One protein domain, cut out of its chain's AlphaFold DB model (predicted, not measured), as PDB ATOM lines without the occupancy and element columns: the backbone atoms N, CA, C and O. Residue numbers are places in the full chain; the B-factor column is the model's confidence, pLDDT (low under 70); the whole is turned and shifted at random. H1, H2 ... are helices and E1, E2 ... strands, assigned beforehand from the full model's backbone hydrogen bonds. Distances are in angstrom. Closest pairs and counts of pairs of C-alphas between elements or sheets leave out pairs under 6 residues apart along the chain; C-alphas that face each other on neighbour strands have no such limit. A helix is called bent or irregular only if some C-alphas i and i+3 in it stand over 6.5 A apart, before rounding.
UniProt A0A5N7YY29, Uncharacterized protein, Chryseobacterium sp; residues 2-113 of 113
ATOM      1  N   ASP A   2     151.749 151.062 229.083       62.06
ATOM      2  CA  ASP A   2     152.558 150.207 228.186       62.06
ATOM      3  C   ASP A   2     153.651 150.907 227.352       62.06
ATOM      4  O   ASP A   2     154.669 150.297 227.052       62.06
ATOM      5  N   GLU A   3     153.503 152.181 226.974       61.94
ATOM      6  CA  GLU A   3     154.420 152.813 226.000       61.94
ATOM      7  C   GLU A   3     155.877 152.923 226.489       61.94
ATOM      8  O   GLU A   3     156.805 152.746 225.701       61.94
ATOM      9  N   ILE A   4     156.090 153.194 227.782       65.00
ATOM     10  CA  ILE A   4     157.431 153.378 228.368       65.00
ATOM     11  C   ILE A   4     158.095 152.027 228.662       65.00
ATOM     12  O   ILE A   4     159.304 151.870 228.497       65.00
ATOM     13  N   GLU A   5     157.312 151.021 229.044       65.88
ATOM     14  CA  GLU A   5     157.819 149.663 229.240       65.88
ATOM     15  C   GLU A   5     158.194 149.024 227.895       65.88
ATOM     16  O   GLU A   5     159.261 148.426 227.776       65.88
ATOM     17  N   VAL A   6     157.419 149.282 226.836       61.97
ATOM     18  CA  VAL A   6     157.767 148.909 225.449       61.97
ATOM     19  C   VAL A   6     159.053 149.594 224.971       61.97
ATOM     20  O   VAL A   6     159.775 149.045 224.135       61.97
ATOM     21  N   LEU A   7     159.371 150.776 225.503       67.69
ATOM     22  CA  LEU A   7     160.620 151.476 225.206       67.69
ATOM     23  C   LEU A   7     161.837 150.874 225.906       67.69
ATOM     24  O   LEU A   7     162.957 151.177 225.496       67.69
ATOM     25  N   THR A   8     161.665 150.018 226.917       69.88
ATOM     26  CA  THR A   8     162.803 149.263 227.450       69.88
ATOM     27  C   THR A   8     163.221 148.203 226.438       69.88
ATOM     28  O   THR A   8     162.571 147.176 226.250       69.88
ATOM     29  N   THR A   9     164.304 148.479 225.714       65.88
ATOM     30  CA  THR A   9     164.751 147.623 224.617       65.88
ATOM     31  C   THR A   9     165.935 146.758 225.031       65.88
ATOM     32  O   THR A   9     166.754 147.110 225.885       65.88
ATOM     33  N   LYS A  10     166.096 145.628 224.332       69.06
ATOM     34  CA  LYS A  10     167.425 145.020 224.192       69.06
ATOM     35  C   LYS A  10     168.351 146.024 223.481       69.06
ATOM     36  O   LYS A  10     167.871 146.988 222.888       69.06
ATOM     37  N   ARG A  11     169.666 145.817 223.606       75.81
ATOM     38  CA  ARG A  11     170.733 146.661 223.035       75.81
ATOM     39  C   ARG A  11     170.327 147.277 221.691       75.81
ATOM     40  O   ARG A  11     169.833 146.554 220.832       75.81
ATOM     41  N   PHE A  12     170.588 148.566 221.482       83.38
ATOM     42  CA  PHE A  12     170.391 149.160 220.158       83.38
ATOM     43  C   PHE A  12     171.318 148.476 219.139       83.38
ATOM     44  O   PHE A  12     172.544 148.491 219.294       83.38
ATOM     45  N   GLU A  13     170.737 147.851 218.114       80.56
ATOM     46  CA  GLU A  13     171.483 147.070 217.116       80.56
ATOM     47  C   GLU A  13     172.115 147.968 216.041       80.56
ATOM     48  O   GLU A  13     173.053 147.565 215.352       80.56
ATOM     49  N   SER A  14     171.636 149.210 215.905       83.19
ATOM     50  CA  SER A  14     172.176 150.198 214.971       83.19
ATOM     51  C   SER A  14     172.012 151.636 215.466       83.19
ATOM     52  O   SER A  14     171.177 151.940 216.319       83.19
ATOM     53  N   GLU A  15     172.781 152.552 214.873       83.56
ATOM     54  CA  GLU A  15     172.655 153.995 215.118       83.56
ATOM     55  C   GLU A  15     171.272 154.538 214.740       83.56
ATOM     56  O   GLU A  15     170.744 155.424 215.409       83.56
ATOM     57  N   ILE A  16     170.667 153.992 213.682       86.38
ATOM     58  CA  ILE A  16     169.330 154.388 213.229       86.38
ATOM     59  C   ILE A  16     168.305 154.060 214.316       86.38
ATOM     60  O   ILE A  16     167.531 154.936 214.695       86.38
ATOM     61  N   GLN A  17     168.357 152.847 214.877       84.31
ATOM     62  CA  GLN A  17     167.468 152.453 215.974       84.31
ATOM     63  C   GLN A  17     167.636 153.350 217.199       84.31
ATOM     64  O   GLN A  17     166.645 153.746 217.809       84.31
ATOM     65  N   PHE A  18     168.876 153.702 217.544       85.81
ATOM     66  CA  PHE A  18     169.141 154.610 218.654       85.81
ATOM     67  C   PHE A  18     168.540 156.004 218.416       85.81
ATOM     68  O   PHE A  18     167.844 156.527 219.281       85.81
ATOM     69  N   LYS A  19     168.724 156.582 217.223       85.50
ATOM     70  CA  LYS A  19     168.158 157.899 216.881       85.50
ATOM     71  C   LYS A  19     166.632 157.893 216.833       85.50
ATOM     72  O   LYS A  19     165.997 158.866 217.233       85.50
ATOM     73  N   GLU A  20     166.026 156.822 216.329       87.75
ATOM     74  CA  GLU A  20     164.569 156.654 216.360       87.75
ATOM     75  C   GLU A  20     164.047 156.554 217.792       87.75
ATOM     76  O   GLU A  20     163.011 157.140 218.116       87.75
ATOM     77  N   PHE A  21     164.779 155.850 218.654       87.62
ATOM     78  CA  PHE A  21     164.483 155.779 220.074       87.62
ATOM     79  C   PHE A  21     164.602 157.153 220.747       87.62
ATOM     80  O   PHE A  21     163.664 157.553 221.432       87.62
ATOM     81  N   GLU A  22     165.684 157.903 220.516       85.62
ATOM     82  CA  GLU A  22     165.854 159.247 221.089       85.62
ATOM     83  C   GLU A  22     164.707 160.179 220.689       85.62
ATOM     84  O   GLU A  22     164.131 160.832 221.550       85.62
ATOM     85  N   LYS A  23     164.261 160.156 219.426       89.25
ATOM     86  CA  LYS A  23     163.089 160.942 218.992       89.25
ATOM     87  C   LYS A  23     161.806 160.571 219.743       89.25
ATOM     88  O   LYS A  23     161.003 161.446 220.081       89.25
ATOM     89  N   LYS A  24     161.577 159.276 219.987       88.44
ATOM     90  CA  LYS A  24     160.425 158.815 220.782       88.44
ATOM     91  C   LYS A  24     160.551 159.263 222.236       88.44
ATOM     92  O   LYS A  24     159.572 159.744 222.801       88.44
ATOM     93  N   LEU A  25     161.744 159.144 222.813       88.06
ATOM     94  CA  LEU A  25     162.031 159.583 224.173       88.06
ATOM     95  C   LEU A  25     161.800 161.091 224.327       88.06
ATOM     96  O   LEU A  25     161.106 161.500 225.252       88.06
ATOM     97  N   ASP A  26     162.281 161.897 223.383       88.38
ATOM     98  CA  ASP A  26     162.052 163.342 223.352       88.38
ATOM     99  C   ASP A  26     160.559 163.659 223.321       88.38
ATOM    100  O   ASP A  26     160.086 164.486 224.093       88.38
ATOM    101  N   THR A  27     159.782 162.953 222.496       88.94
ATOM    102  CA  THR A  27     158.321 163.133 222.432       88.94
ATOM    103  C   THR A  27     157.655 162.873 223.789       88.94
ATOM    104  O   THR A  27     156.731 163.586 224.187       88.94
ATOM    105  N   LEU A  28     158.131 161.872 224.532       86.94
ATOM    106  CA  LEU A  28     157.634 161.575 225.877       86.94
ATOM    107  C   LEU A  28     158.047 162.623 226.910       86.94
ATOM    108  O   LEU A  28     157.272 162.914 227.818       86.94
ATOM    109  N   ILE A  29     159.227 163.218 226.747       88.00
ATOM    110  CA  ILE A  29     159.683 164.330 227.581       88.00
ATOM    111  C   ILE A  29     158.853 165.586 227.303       88.00
ATOM    112  O   ILE A  29     158.352 166.213 228.232       88.00
ATOM    113  N   TYR A  30     158.636 165.922 226.028       89.62
ATOM    114  CA  TYR A  30     157.814 167.065 225.619       89.62
ATOM    115  C   TYR A  30     156.352 166.934 226.048       89.62
ATOM    116  O   TYR A  30     155.701 167.940 226.308       89.62
ATOM    117  N   SER A  31     155.831 165.708 226.120       88.50
ATOM    118  CA  SER A  31     154.470 165.437 226.603       88.50
ATOM    119  C   SER A  31     154.373 165.282 228.124       88.50
ATOM    120  O   SER A  31     153.328 164.864 228.614       88.50
ATOM    121  N   GLU A  32     155.448 165.584 228.864       86.88
ATOM    122  CA  GLU A  32     155.544 165.479 230.329       86.88
ATOM    123  C   GLU A  32     155.260 164.071 230.892       86.88
ATOM    124  O   GLU A  32     155.129 163.884 232.101       86.88
ATOM    125  N   LYS A  33     155.223 163.047 230.030       86.94
ATOM    126  CA  LYS A  33     155.095 161.637 230.429       86.94
ATOM    127  C   LYS A  33     156.379 161.108 231.071       86.94
ATOM    128  O   LYS A  33     156.331 160.168 231.860       86.94
ATOM    129  N   LEU A  34     157.518 161.698 230.714       89.62
ATOM    130  CA  LEU A  34     158.830 161.431 231.291       89.62
ATOM    131  C   LEU A  34     159.509 162.748 231.641       89.62
ATOM    132  O   LEU A  34     159.447 163.722 230.897       89.62
ATOM    133  N   LYS A  35     160.223 162.762 232.757       90.88
ATOM    134  CA  LYS A  35     161.006 163.904 233.206       90.88
ATOM    135  C   LYS A  35     162.459 163.494 233.348       90.88
ATOM    136  O   LYS A  35     162.774 162.489 233.979       90.88
ATOM    137  N   TYR A  36     163.350 164.288 232.769       90.12
ATOM    138  CA  TYR A  36     164.780 164.141 233.004       90.12
ATOM    139  C   TYR A  36     165.103 164.482 234.464       90.12
ATOM    140  O   TYR A  36     164.670 165.522 234.968       90.12
ATOM    141  N   LEU A  37     165.839 163.600 235.138       89.00
ATOM    142  CA  LEU A  37     166.278 163.800 236.518       89.00
ATOM    143  C   LEU A  37     167.698 164.357 236.554       89.00
ATOM    144  O   LEU A  37     167.916 165.518 236.887       89.00
ATOM    145  N   ASP A  38     168.659 163.503 236.229       87.75
ATOM    146  CA  ASP A  38     170.079 163.782 236.314       87.75
ATOM    147  C   ASP A  38     170.861 162.887 235.348       87.75
ATOM    148  O   ASP A  38     170.323 162.001 234.676       87.75
ATOM    149  N   SER A  39     172.164 163.141 235.280       84.94
ATOM    150  CA  SER A  39     173.109 162.223 234.668       84.94
ATOM    151  C   SER A  39     174.146 161.811 235.693       84.94
ATOM    152  O   SER A  39     174.750 162.677 236.327       84.94
ATOM    153  N   GLU A  40     174.391 160.514 235.814       82.06
ATOM    154  CA  GLU A  40     175.381 159.965 236.732       82.06
ATOM    155  C   GLU A  40     176.401 159.134 235.957       82.06
ATOM    156  O   GLU A  40     176.046 158.361 235.067       82.06
ATOM    157  N   ASN A  41     177.675 159.290 236.306       76.25
ATOM    158  CA  ASN A  41     178.734 158.450 235.767       76.25
ATOM    159  C   ASN A  41     178.943 157.260 236.692       76.25
ATOM    160  O   ASN A  41     179.284 157.424 237.864       76.25
ATOM    161  N   PHE A  42     178.812 156.055 236.150       69.38
ATOM    162  CA  PHE A  42     179.135 154.839 236.870       69.38
ATOM    163  C   PHE A  42     180.223 154.066 236.136       69.38
ATOM    164  O   PHE A  42     179.973 153.480 235.084       69.38
ATOM    165  N   ARG A  43     181.419 154.005 236.741       65.00
ATOM    166  CA  ARG A  43     182.577 153.255 236.215       65.00
ATOM    167  C   ARG A  43     182.806 153.542 234.725       65.00
ATOM    168  O   ARG A  43     182.782 152.620 233.916       65.00
ATOM    169  N   ASP A  44     182.965 154.827 234.420       69.88
ATOM    170  CA  ASP A  44     183.253 155.376 233.088       69.88
ATOM    171  C   ASP A  44     182.083 155.353 232.090       69.88
ATOM    172  O   ASP A  44     182.181 155.957 231.035       69.88
ATOM    173  N   ILE A  45     180.930 154.769 232.438       73.31
ATOM    174  CA  ILE A  45     179.713 154.866 231.620       73.31
ATOM    175  C   ILE A  45     178.821 155.970 232.179       73.31
ATOM    176  O   ILE A  45     178.435 155.932 233.353       73.31
ATOM    177  N   LYS A  46     178.445 156.928 231.333       80.50
ATOM    178  CA  LYS A  46     177.469 157.957 231.687       80.50
ATOM    179  C   LYS A  46     176.055 157.413 231.519       80.50
ATOM    180  O   LYS A  46     175.746 156.754 230.533       80.50
ATOM    181  N   PHE A  47     175.177 157.668 232.478       82.88
ATOM    182  CA  PHE A  47     173.766 157.298 232.401       82.88
ATOM    183  C   PHE A  47     172.901 158.540 232.558       82.88
ATOM    184  O   PHE A  47     173.082 159.286 233.516       82.88
ATOM    185  N   ARG A  48     171.936 158.739 231.658       87.81
ATOM    186  CA  ARG A  48     170.847 159.710 231.838       87.81
ATOM    187  C   ARG A  48     169.686 159.028 232.543       87.81
ATOM    188  O   ARG A  48     169.226 157.979 232.081       87.81
ATOM    189  N   LYS A  49     169.211 159.609 233.640       89.25
ATOM    190  CA  LYS A  49     168.052 159.103 234.371       89.25
ATOM    191  C   LYS A  49     166.805 159.891 234.025       89.25
ATOM    192  O   LYS A  49     166.823 161.117 233.910       89.25
ATOM    193  N   TYR A  50     165.711 159.162 233.922       89.56
ATOM    194  CA  TYR A  50     164.393 159.707 233.677       89.56
ATOM    195  C   TYR A  50     163.407 159.110 234.669       89.56
ATOM    196  O   TYR A  50     163.572 157.966 235.090       89.56
ATOM    197  N   ILE A  51     162.392 159.882 235.033       90.81
ATOM    198  CA  ILE A  51     161.305 159.460 235.911       90.81
ATOM    199  C   ILE A  51     159.973 159.651 235.199       90.81
ATOM    200  O   ILE A  51     159.796 160.644 234.493       90.81
ATOM    201  N   ASP A  52     159.057 158.705 235.345       89.69
ATOM    202  CA  ASP A  52     157.686 158.866 234.861       89.69
ATOM    203  C   ASP A  52     156.762 159.467 235.939       89.69
ATOM    204  O   ASP A  52     157.176 159.754 237.065       89.69
ATOM    205  N   SER A  53     155.485 159.658 235.604       86.44
ATOM    206  CA  SER A  53     154.471 160.155 236.548       86.44
ATOM    207  C   SER A  53     154.146 159.180 237.690       86.44
ATOM    208  O   SER A  53     153.478 159.560 238.648       86.44
ATOM    209  N   GLU A  54     154.593 157.929 237.594       87.31
ATOM    210  CA  GLU A  54     154.411 156.881 238.600       87.31
ATOM    211  C   GLU A  54     155.671 156.683 239.465       87.31
ATOM    212  O   GLU A  54     155.764 155.717 240.223       87.31
ATOM    213  N   ASN A  55     156.635 157.608 239.385       85.56
ATOM    214  CA  ASN A  55     157.927 157.564 240.071       85.56
ATOM    215  C   ASN A  55     158.823 156.368 239.700       85.56
ATOM    216  O   ASN A  55     159.738 156.014 240.452       85.56
ATOM    217  N   ARG A  56     158.617 155.749 238.535       86.81
ATOM    218  CA  ARG A  56     159.501 154.701 238.017       86.81
ATOM    219  C   ARG A  56     160.713 155.344 237.359       86.81
ATOM    220  O   ARG A  56     160.584 156.279 236.572       86.81
ATOM    221  N   ILE A  57     161.899 154.827 237.675       87.62
ATOM    222  CA  ILE A  57     163.164 155.359 237.166       87.62
ATOM    223  C   ILE A  57     163.665 154.507 236.003       87.62
ATOM    224  O   ILE A  57     163.794 153.281 236.101       87.62
ATOM    225  N   TYR A  58     164.023 155.192 234.927       88.00
ATOM    226  CA  TYR A  58     164.622 154.636 233.728       88.00
ATOM    227  C   TYR A  58     166.016 155.217 233.531       88.00
ATOM    228  O   TYR A  58     166.270 156.385 233.821       88.00
ATOM    229  N   CYS A  59     166.936 154.400 233.038       87.25
ATOM    230  CA  CYS A  59     168.321 154.766 232.802       87.25
ATOM    231  C   CYS A  59     168.670 154.494 231.342       87.25
ATOM    232  O   CYS A  59     168.614 153.352 230.883       87.25
ATOM    233  N   LEU A  60     169.076 155.542 230.632       87.56
ATOM    234  CA  LEU A  60     169.690 155.441 229.317       87.56
ATOM    235  C   LEU A  60     171.205 155.464 229.487       87.56
ATOM    236  O   LEU A  60     171.744 156.456 229.971       87.56
ATOM    237  N   SER A  61     171.900 154.402 229.089       82.31
ATOM    238  CA  SER A  61     173.363 154.446 229.027       82.31
ATOM    239  C   SER A  61     173.803 155.300 227.836       82.31
ATOM    240  O   SER A  61     173.451 154.972 226.701       82.31
ATOM    241  N   GLU A  62     174.599 156.331 228.083       72.75
ATOM    242  CA  GLU A  62     175.403 157.041 227.091       72.75
ATOM    243  C   GLU A  62     176.741 156.289 226.941       72.75
ATOM    244  O   GLU A  62     177.577 156.324 227.844       72.75
ATOM    245  N   PRO A  63     176.951 155.541 225.848       60.34
ATOM    246  CA  PRO A  63     178.200 154.836 225.599       60.34
ATOM    247  C   PRO A  63     179.286 155.814 225.142       60.34
ATOM    248  O   PRO A  63     179.033 156.658 224.286       60.34
ATOM    249  N   ASP A  64     180.530 155.593 225.572       52.50
ATOM    250  CA  ASP A  64     181.714 156.280 225.021       52.50
ATOM    251  C   ASP A  64     181.873 156.077 223.494       52.50
ATOM    252  O   ASP A  64     182.524 156.860 222.807       52.50
ATOM    253  N   LEU A  65     181.241 155.031 222.942       53.09
ATOM    254  CA  LEU A  65     181.116 154.731 221.511       53.09
ATOM    255  C   LEU A  65     179.649 154.873 221.055       53.09
ATOM    256  O   LEU A  65     178.963 153.879 220.795       53.09
ATOM    257  N   TYR A  66     179.175 156.113 220.937       61.09
ATOM    258  CA  TYR A  66     177.917 156.500 220.276       61.09
ATOM    259  C   TYR A  66     176.649 155.732 220.706       61.09
ATOM    260  O   TYR A  66     176.058 156.022 221.732       61.09
ATOM    261  N   TRP A  67     176.155 154.809 219.873       63.62
ATOM    262  CA  TRP A  67     174.781 154.286 219.877       63.62
ATOM    263  C   TRP A  67     174.649 152.919 220.558       63.62
ATOM    264  O   TRP A  67     173.556 152.368 220.643       63.62
ATOM    265  N   ARG A  68     175.750 152.336 221.049       65.69
ATOM    266  CA  ARG A  68     175.776 151.010 221.699       65.69
ATOM    267  C   ARG A  68     175.323 151.061 223.160       65.69
ATOM    268  O   ARG A  68     176.063 150.653 224.054       65.69
ATOM    269  N   GLY A  69     174.119 151.569 223.383       72.31
ATOM    270  CA  GLY A  69     173.523 151.731 224.706       72.31
ATOM    271  C   GLY A  69     172.332 150.816 224.978       72.31
ATOM    272  O   GLY A  69     171.953 149.975 224.159       72.31
ATOM    273  N   PHE A  70     171.746 151.007 226.154       80.31
ATOM    274  CA  PHE A  70     170.528 150.365 226.621       80.31
ATOM    275  C   PHE A  70     169.641 151.415 227.287       80.31
ATOM    276  O   PHE A  70     170.145 152.272 228.016       80.31
ATOM    277  N   PHE A  71     168.331 151.308 227.076       85.19
ATOM    278  CA  PHE A  71     167.334 151.977 227.902       85.19
ATOM    279  C   PHE A  71     166.698 150.944 228.822       85.19
ATOM    280  O   PHE A  71     166.004 150.034 228.369       85.19
ATOM    281  N   LEU A  72     167.000 151.041 230.110       84.75
ATOM    282  CA  LEU A  72     166.659 150.026 231.100       84.75
ATOM    283  C   LEU A  72     165.864 150.653 232.234       84.75
ATOM    284  O   LEU A  72     166.085 151.807 232.589       84.75
ATOM    285  N   ASN A  73     164.994 149.869 232.865       86.06
ATOM    286  CA  ASN A  73     164.524 150.221 234.200       86.06
ATOM    287  C   ASN A  73     165.696 150.188 235.200       86.06
ATOM    288  O   ASN A  73     166.751 149.597 234.938       86.06
ATOM    289  N   TYR A  74     165.515 150.837 236.344       81.31
ATOM    290  CA  TYR A  74     166.563 150.972 237.354       81.31
ATOM    291  C   TYR A  74     167.151 149.628 237.826       81.31
ATOM    292  O   TYR A  74     168.369 149.463 237.881       81.31
ATOM    293  N   ASP A  75     166.316 148.619 238.082       80.62
ATOM    294  CA  ASP A  75     166.797 147.309 238.539       80.62
ATOM    295  C   ASP A  75     167.670 146.614 237.482       80.62
ATOM    296  O   ASP A  75     168.746 146.079 237.781       80.62
ATOM    297  N   SER A  76     167.250 146.670 236.216       79.81
ATOM    298  CA  SER A  76     168.004 146.100 235.097       79.81
ATOM    299  C   SER A  76     169.288 146.877 234.821       79.81
ATOM    300  O   SER A  76     170.295 146.265 234.451       79.81
ATOM    301  N   SER A  77     169.294 148.196 235.031       76.44
ATOM    302  CA  SER A  77     170.499 149.012 234.866       76.44
ATOM    303  C   SER A  77     171.568 148.633 235.897       76.44
ATOM    304  O   SER A  77     172.728 148.442 235.523       76.44
ATOM    305  N   ILE A  78     171.184 148.365 237.152       77.56
ATOM    306  CA  ILE A  78     172.095 147.855 238.193       77.56
ATOM    307  C   ILE A  78     172.697 146.503 237.790       77.56
ATOM    308  O   ILE A  78     173.905 146.280 237.947       77.56
ATOM    309  N   ILE A  79     171.877 145.578 237.281       79.56
ATOM    310  CA  ILE A  79     172.341 144.251 236.845       79.56
ATOM    311  C   ILE A  79     173.311 144.382 235.665       79.56
ATOM    312  O   ILE A  79     174.370 143.742 235.658       79.56
ATOM    313  N   TYR A  80     172.976 145.223 234.687       75.88
ATOM    314  CA  TYR A  80     173.813 145.487 233.521       75.88
ATOM    315  C   TYR A  80     175.178 146.041 233.935       75.88
ATOM    316  O   TYR A  80     176.216 145.470 233.593       75.88
ATOM    317  N   ILE A  81     175.178 147.074 234.773       74.38
ATOM    318  CA  ILE A  81     176.378 147.698 235.331       74.38
ATOM    319  C   ILE A  81     177.271 146.674 236.054       74.38
ATOM    320  O   ILE A  81     178.495 146.662 235.879       74.38
ATOM    321  N   LYS A  82     176.681 145.782 236.863       73.25
ATOM    322  CA  LYS A  82     177.431 144.735 237.578       73.25
ATOM    323  C   LYS A  82     178.103 143.744 236.624       73.25
ATOM    324  O   LYS A  82     179.198 143.262 236.922       73.25
ATOM    325  N   ASN A  83     177.472 143.450 235.491       72.25
ATOM    326  CA  ASN A  83     177.940 142.442 234.540       72.25
ATOM    327  C   ASN A  83     178.803 143.001 233.400       72.25
ATOM    328  O   ASN A  83     179.523 142.223 232.775       72.25
ATOM    329  N   PHE A  84     178.806 144.317 233.168       66.94
ATOM    330  CA  PHE A  84     179.533 144.963 232.071       66.94
ATOM    331  C   PHE A  84     181.022 144.562 232.010       66.94
ATOM    332  O   PHE A  84     181.513 144.120 230.973       66.94
ATOM    333  N   LYS A  85     181.726 144.544 233.154       57.78
ATOM    334  CA  LYS A  85     183.144 144.121 233.222       57.78
ATOM    335  C   LYS A  85     183.400 142.654 232.848       57.78
ATOM    336  O   LYS A  85     184.535 142.313 232.518       57.78
ATOM    337  N   LYS A  86     182.402 141.764 232.928       58.88
ATOM    338  CA  LYS A  86     182.577 140.349 232.543       58.88
ATOM    339  C   LYS A  86     182.583 140.167 231.024       58.88
ATOM    340  O   LYS A  86     183.204 139.222 230.546       58.88
ATOM    341  N   LEU A  87     181.910 141.051 230.288       53.91
ATOM    342  CA  LEU A  87     181.812 140.989 228.830       53.91
ATOM    343  C   LEU A  87     183.096 141.484 228.153       53.91
ATOM    344  O   LEU A  87     183.622 140.779 227.295       53.91
ATOM    345  N   ASP A  88     183.665 142.606 228.604       52.62
ATOM    346  CA  ASP A  88     184.889 143.160 227.996       52.62
ATOM    347  C   ASP A  88     186.149 142.328 228.264       52.62
ATOM    348  O   ASP A  88     187.046 142.245 227.426       52.62
ATOM    349  N   LYS A  89     186.219 141.622 229.399       52.88
ATOM    350  CA  LYS A  89     187.392 140.795 229.730       52.88
ATOM    351  C   LYS A  89     187.564 139.550 228.848       52.88
ATOM    352  O   LYS A  89     188.586 138.877 228.969       52.88
ATOM    353  N   ARG A  90     186.598 139.207 227.988       53.12
ATOM    354  CA  ARG A  90     186.571 137.897 227.313       53.12
ATOM    355  C   ARG A  90     187.366 137.824 225.997       53.12
ATOM    356  O   ARG A  90     187.627 136.717 225.539       53.12
ATOM    357  N   ASN A  91     187.826 138.942 225.427       53.22
ATOM    358  CA  ASN A  91     188.383 138.950 224.059       53.22
ATOM    359  C   ASN A  91     189.915 139.030 223.923       53.22
ATOM    360  O   ASN A  91     190.415 139.029 222.801       53.22
ATOM    361  N   SER A  92     190.691 139.018 225.011       56.34
ATOM    362  CA  SER A  92     192.159 139.120 224.893       56.34
ATOM    363  C   SER A  92     192.828 137.894 224.247       56.34
ATOM    364  O   SER A  92     193.931 138.017 223.721       56.34
ATOM    365  N   ALA A  93     192.200 136.714 224.279       62.03
ATOM    366  CA  ALA A  93     192.820 135.476 223.793       62.03
ATOM    367  C   ALA A  93     192.683 135.266 222.273       62.03
ATOM    368  O   ALA A  93     193.514 134.584 221.679       62.03
ATOM    369  N   GLY A  94     191.668 135.861 221.634       64.38
ATOM    370  CA  GLY A  94     191.378 135.637 220.210       64.38
ATOM    371  C   GLY A  94     192.428 136.227 219.262       64.38
ATOM    372  O   GLY A  94     192.707 135.661 218.209       64.38
ATOM    373  N   CYS A  95     193.052 137.344 219.645       72.12
ATOM    374  CA  CYS A  95     194.091 137.967 218.825       72.12
ATOM    375  C   CYS A  95     195.401 137.157 218.858       72.12
ATOM    376  O   CYS A  95     196.055 136.985 217.833       72.12
ATOM    377  N   ILE A  96     195.742 136.583 220.017       79.62
ATOM    378  CA  ILE A  96     196.956 135.775 220.201       79.62
ATOM    379  C   ILE A  96     196.855 134.455 219.427       79.62
ATOM    380  O   ILE A  96     197.810 134.054 218.764       79.62
ATOM    381  N   THR A  97     195.693 133.793 219.458       81.31
ATOM    382  CA  THR A  97     195.478 132.554 218.695       81.31
ATOM    383  C   THR A  97     195.513 132.793 217.187       81.31
ATOM    384  O   THR A  97     196.121 132.002 216.470       81.31
ATOM    385  N   PHE A  98     194.943 133.901 216.701       83.31
ATOM    386  CA  PHE A  98     195.032 134.275 215.286       83.31
ATOM    387  C   PHE A  98     196.485 134.519 214.844       83.31
ATOM    388  O   PHE A  98     196.902 134.026 213.796       83.31
ATOM    389  N   LEU A  99     197.278 135.214 215.667       86.62
ATOM    390  CA  LEU A  99     198.687 135.485 215.379       86.62
ATOM    391  C   LEU A  99     199.518 134.193 215.286       86.62
ATOM    392  O   LEU A  99     200.332 134.043 214.377       86.62
ATOM    393  N   LEU A 100     199.278 133.234 216.187       87.44
ATOM    394  CA  LEU A 100     199.955 131.932 216.178       87.44
ATOM    395  C   LEU A 100     199.627 131.109 214.925       87.44
ATOM    396  O   LEU A 100     200.526 130.509 214.337       87.44
ATOM    397  N   ILE A 101     198.364 131.112 214.487       89.38
ATOM    398  CA  ILE A 101     197.944 130.438 213.248       89.38
ATOM    399  C   ILE A 101     198.631 131.075 212.034       89.38
ATOM    400  O   ILE A 101     199.130 130.358 211.166       89.38
ATOM    401  N   LEU A 102     198.710 132.408 211.989       89.38
ATOM    402  CA  LEU A 102     199.371 133.129 210.902       89.38
ATOM    403  C   LEU A 102     200.861 132.760 210.804       89.38
ATOM    404  O   LEU A 102     201.358 132.473 209.716       89.38
ATOM    405  N   ILE A 103     201.560 132.714 211.942       91.69
ATOM    406  CA  ILE A 103     202.979 132.333 212.005       91.69
ATOM    407  C   ILE A 103     203.179 130.886 211.536       91.69
ATOM    408  O   ILE A 103     204.088 130.620 210.752       91.69
ATOM    409  N   LEU A 104     202.316 129.956 211.955       89.75
ATOM    410  CA  LEU A 104     202.379 128.557 211.518       89.75
ATOM    411  C   LEU A 104     202.199 128.413 210.002       89.75
ATOM    412  O   LEU A 104     202.948 127.666 209.374       89.75
ATOM    413  N   LEU A 105     201.260 129.149 209.403       89.19
ATOM    414  CA  LEU A 105     201.056 129.145 207.950       89.19
ATOM    415  C   LEU A 105     202.283 129.672 207.195       89.19
ATOM    416  O   LEU A 105     202.660 129.099 206.172       89.19
ATOM    417  N   ILE A 106     202.937 130.716 207.712       89.75
ATOM    418  CA  ILE A 106     204.174 131.255 207.129       89.75
ATOM    419  C   ILE A 106     205.296 130.213 207.199       89.75
ATOM    420  O   ILE A 106     205.966 129.973 206.198       89.75
ATOM    421  N   ILE A 107     205.476 129.552 208.347       90.44
ATOM    422  CA  ILE A 107     206.505 128.516 208.523       90.44
ATOM    423  C   ILE A 107     206.262 127.340 207.569       90.44
ATOM    424  O   ILE A 107     207.188 126.921 206.877       90.44
ATOM    425  N   ILE A 108     205.024 126.844 207.478       89.69
ATOM    426  CA  ILE A 108     204.663 125.764 206.546       89.69
ATOM    427  C   ILE A 108     204.954 126.191 205.104       89.69
ATOM    428  O   ILE A 108     205.574 125.432 204.366       89.69
ATOM    429  N   SER A 109     204.582 127.415 204.717       86.38
ATOM    430  CA  SER A 109     204.842 127.936 203.371       86.38
ATOM    431  C   SER A 109     206.328 128.114 203.054       86.38
ATOM    432  O   SER A 109     206.673 128.121 201.878       86.38
ATOM    433  N   VAL A 110     207.194 128.315 204.051       87.00
ATOM    434  CA  VAL A 110     208.648 128.439 203.854       87.00
ATOM    435  C   VAL A 110     209.318 127.065 203.798       87.00
ATOM    436  O   VAL A 110     210.259 126.895 203.033       87.00
ATOM    437  N   ILE A 111     208.837 126.090 204.576       83.75
ATOM    438  CA  ILE A 111     209.392 124.726 204.627       83.75
ATOM    439  C   ILE A 111     208.950 123.875 203.426       83.75
ATOM    440  O   ILE A 111     209.731 123.064 202.942       83.75
ATOM    441  N   PHE A 112     207.709 124.035 202.957       67.88
ATOM    442  CA  PHE A 112     207.157 123.308 201.801       67.88
ATOM    443  C   PHE A 112     207.350 124.040 200.461       67.88
ATOM    444  O   PHE A 112     206.692 123.703 199.474       67.88
ATOM    445  N   LYS A 113     208.229 125.044 200.427       53.31
ATOM    446  CA  LYS A 113     208.685 125.706 199.203       53.31
ATOM    447  C   LYS A 113     209.958 125.047 198.694       53.31
ATOM    448  O   LYS A 113     210.070 124.928 197.456       53.31
TER     449      LYS A 113
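What this domain is: This is residues 2 to 113 of the 113 residues of an uncharacterized protein of Chryseobacterium sp (UniProt A0A5N7YY29). Picture a compact head with a long arm: a strongly twisted sheet of four strands has H2 over one face and H3 on the other, and residues 86 to 113, with H4, stick out far beyond it. The short H1 only grazes the sheet. The printed part has 112 residues, with four named helices and four named strands in the order H1 H2 E1 E2 E3 E4 H3 H4, of mixed class; the sheet's order is E1 E2 E3 E4, antiparallel. The whole is extended, with a radius of gyration of the C-alphas of 21.0 A and spans of 73 by 27 by 21 A, the length being made by the arm.

How they stand to each other: Begin at the sheet, a meander, each strand the antiparallel neighbour of the one before: E1, residues 34 to 42, E2, residues 45 to 52, E3, residues 57 to 62, and E4, residues 71 to 73. In the hairpin of E1 and E2, look for N 35 and O 51 at 2.8 A; E1 bends by 55 degrees at residue 37. In the hairpin of E2 and E3, N 48 and O 60 are 2.8 A apart, and in that of E3 and E4, N 59 and O 72 are 2.8 A apart. H2, residues 15 to 30, is on the sheet at a height over the sheet of 10.6 A; its closest C-alphas to E1 are those of Leu 28 and Leu 34, 5.5 A. On the local plane it stands at 33 degrees to E2, only just slantwise to the strands. On the opposite face is H3, residues 74 to 88, whose closest C-alphas to E3 are those of Tyr 74 and Tyr 58, 5.5 A. H1, residues 2 to 6, is near H2 and only grazes the sheet with residues 4 to 5. H4, residues 92 to 111, is not on the sheet and is apart from H3. Every O i to N i+4 pair is within hydrogen-bond range in H1 and H2, against 7 of 11 in H3 and 15 of 16 in H4.

Where its parts are: Find C-alpha 2 at (152.558, 150.207, 228.186), where H1 begins. H2 is 22.4 A long, E1 22.1 A, E2 22.6 A and E3 15.9 A. H3, 22.0 A long, is irregular: C-alphas 82 and 85 are 7.2 A apart. H4 runs 30.2 A from C-alpha 92 at (192.159, 139.120, 224.893) to C-alpha 111 at (209.392, 124.726, 204.627).

The domain as a whole: The C-alphas farthest apart are those of Ser 53 and Lys 113, 74.3 A. The printed part has no cut and no long link. Residues 86 to 113 stand free; without them the body spans 35 by 27 by 20 A. Mean pLDDT of the printed part is 78.2, and 31 residues are under 70, among them 2 to 10 and 84 to 94.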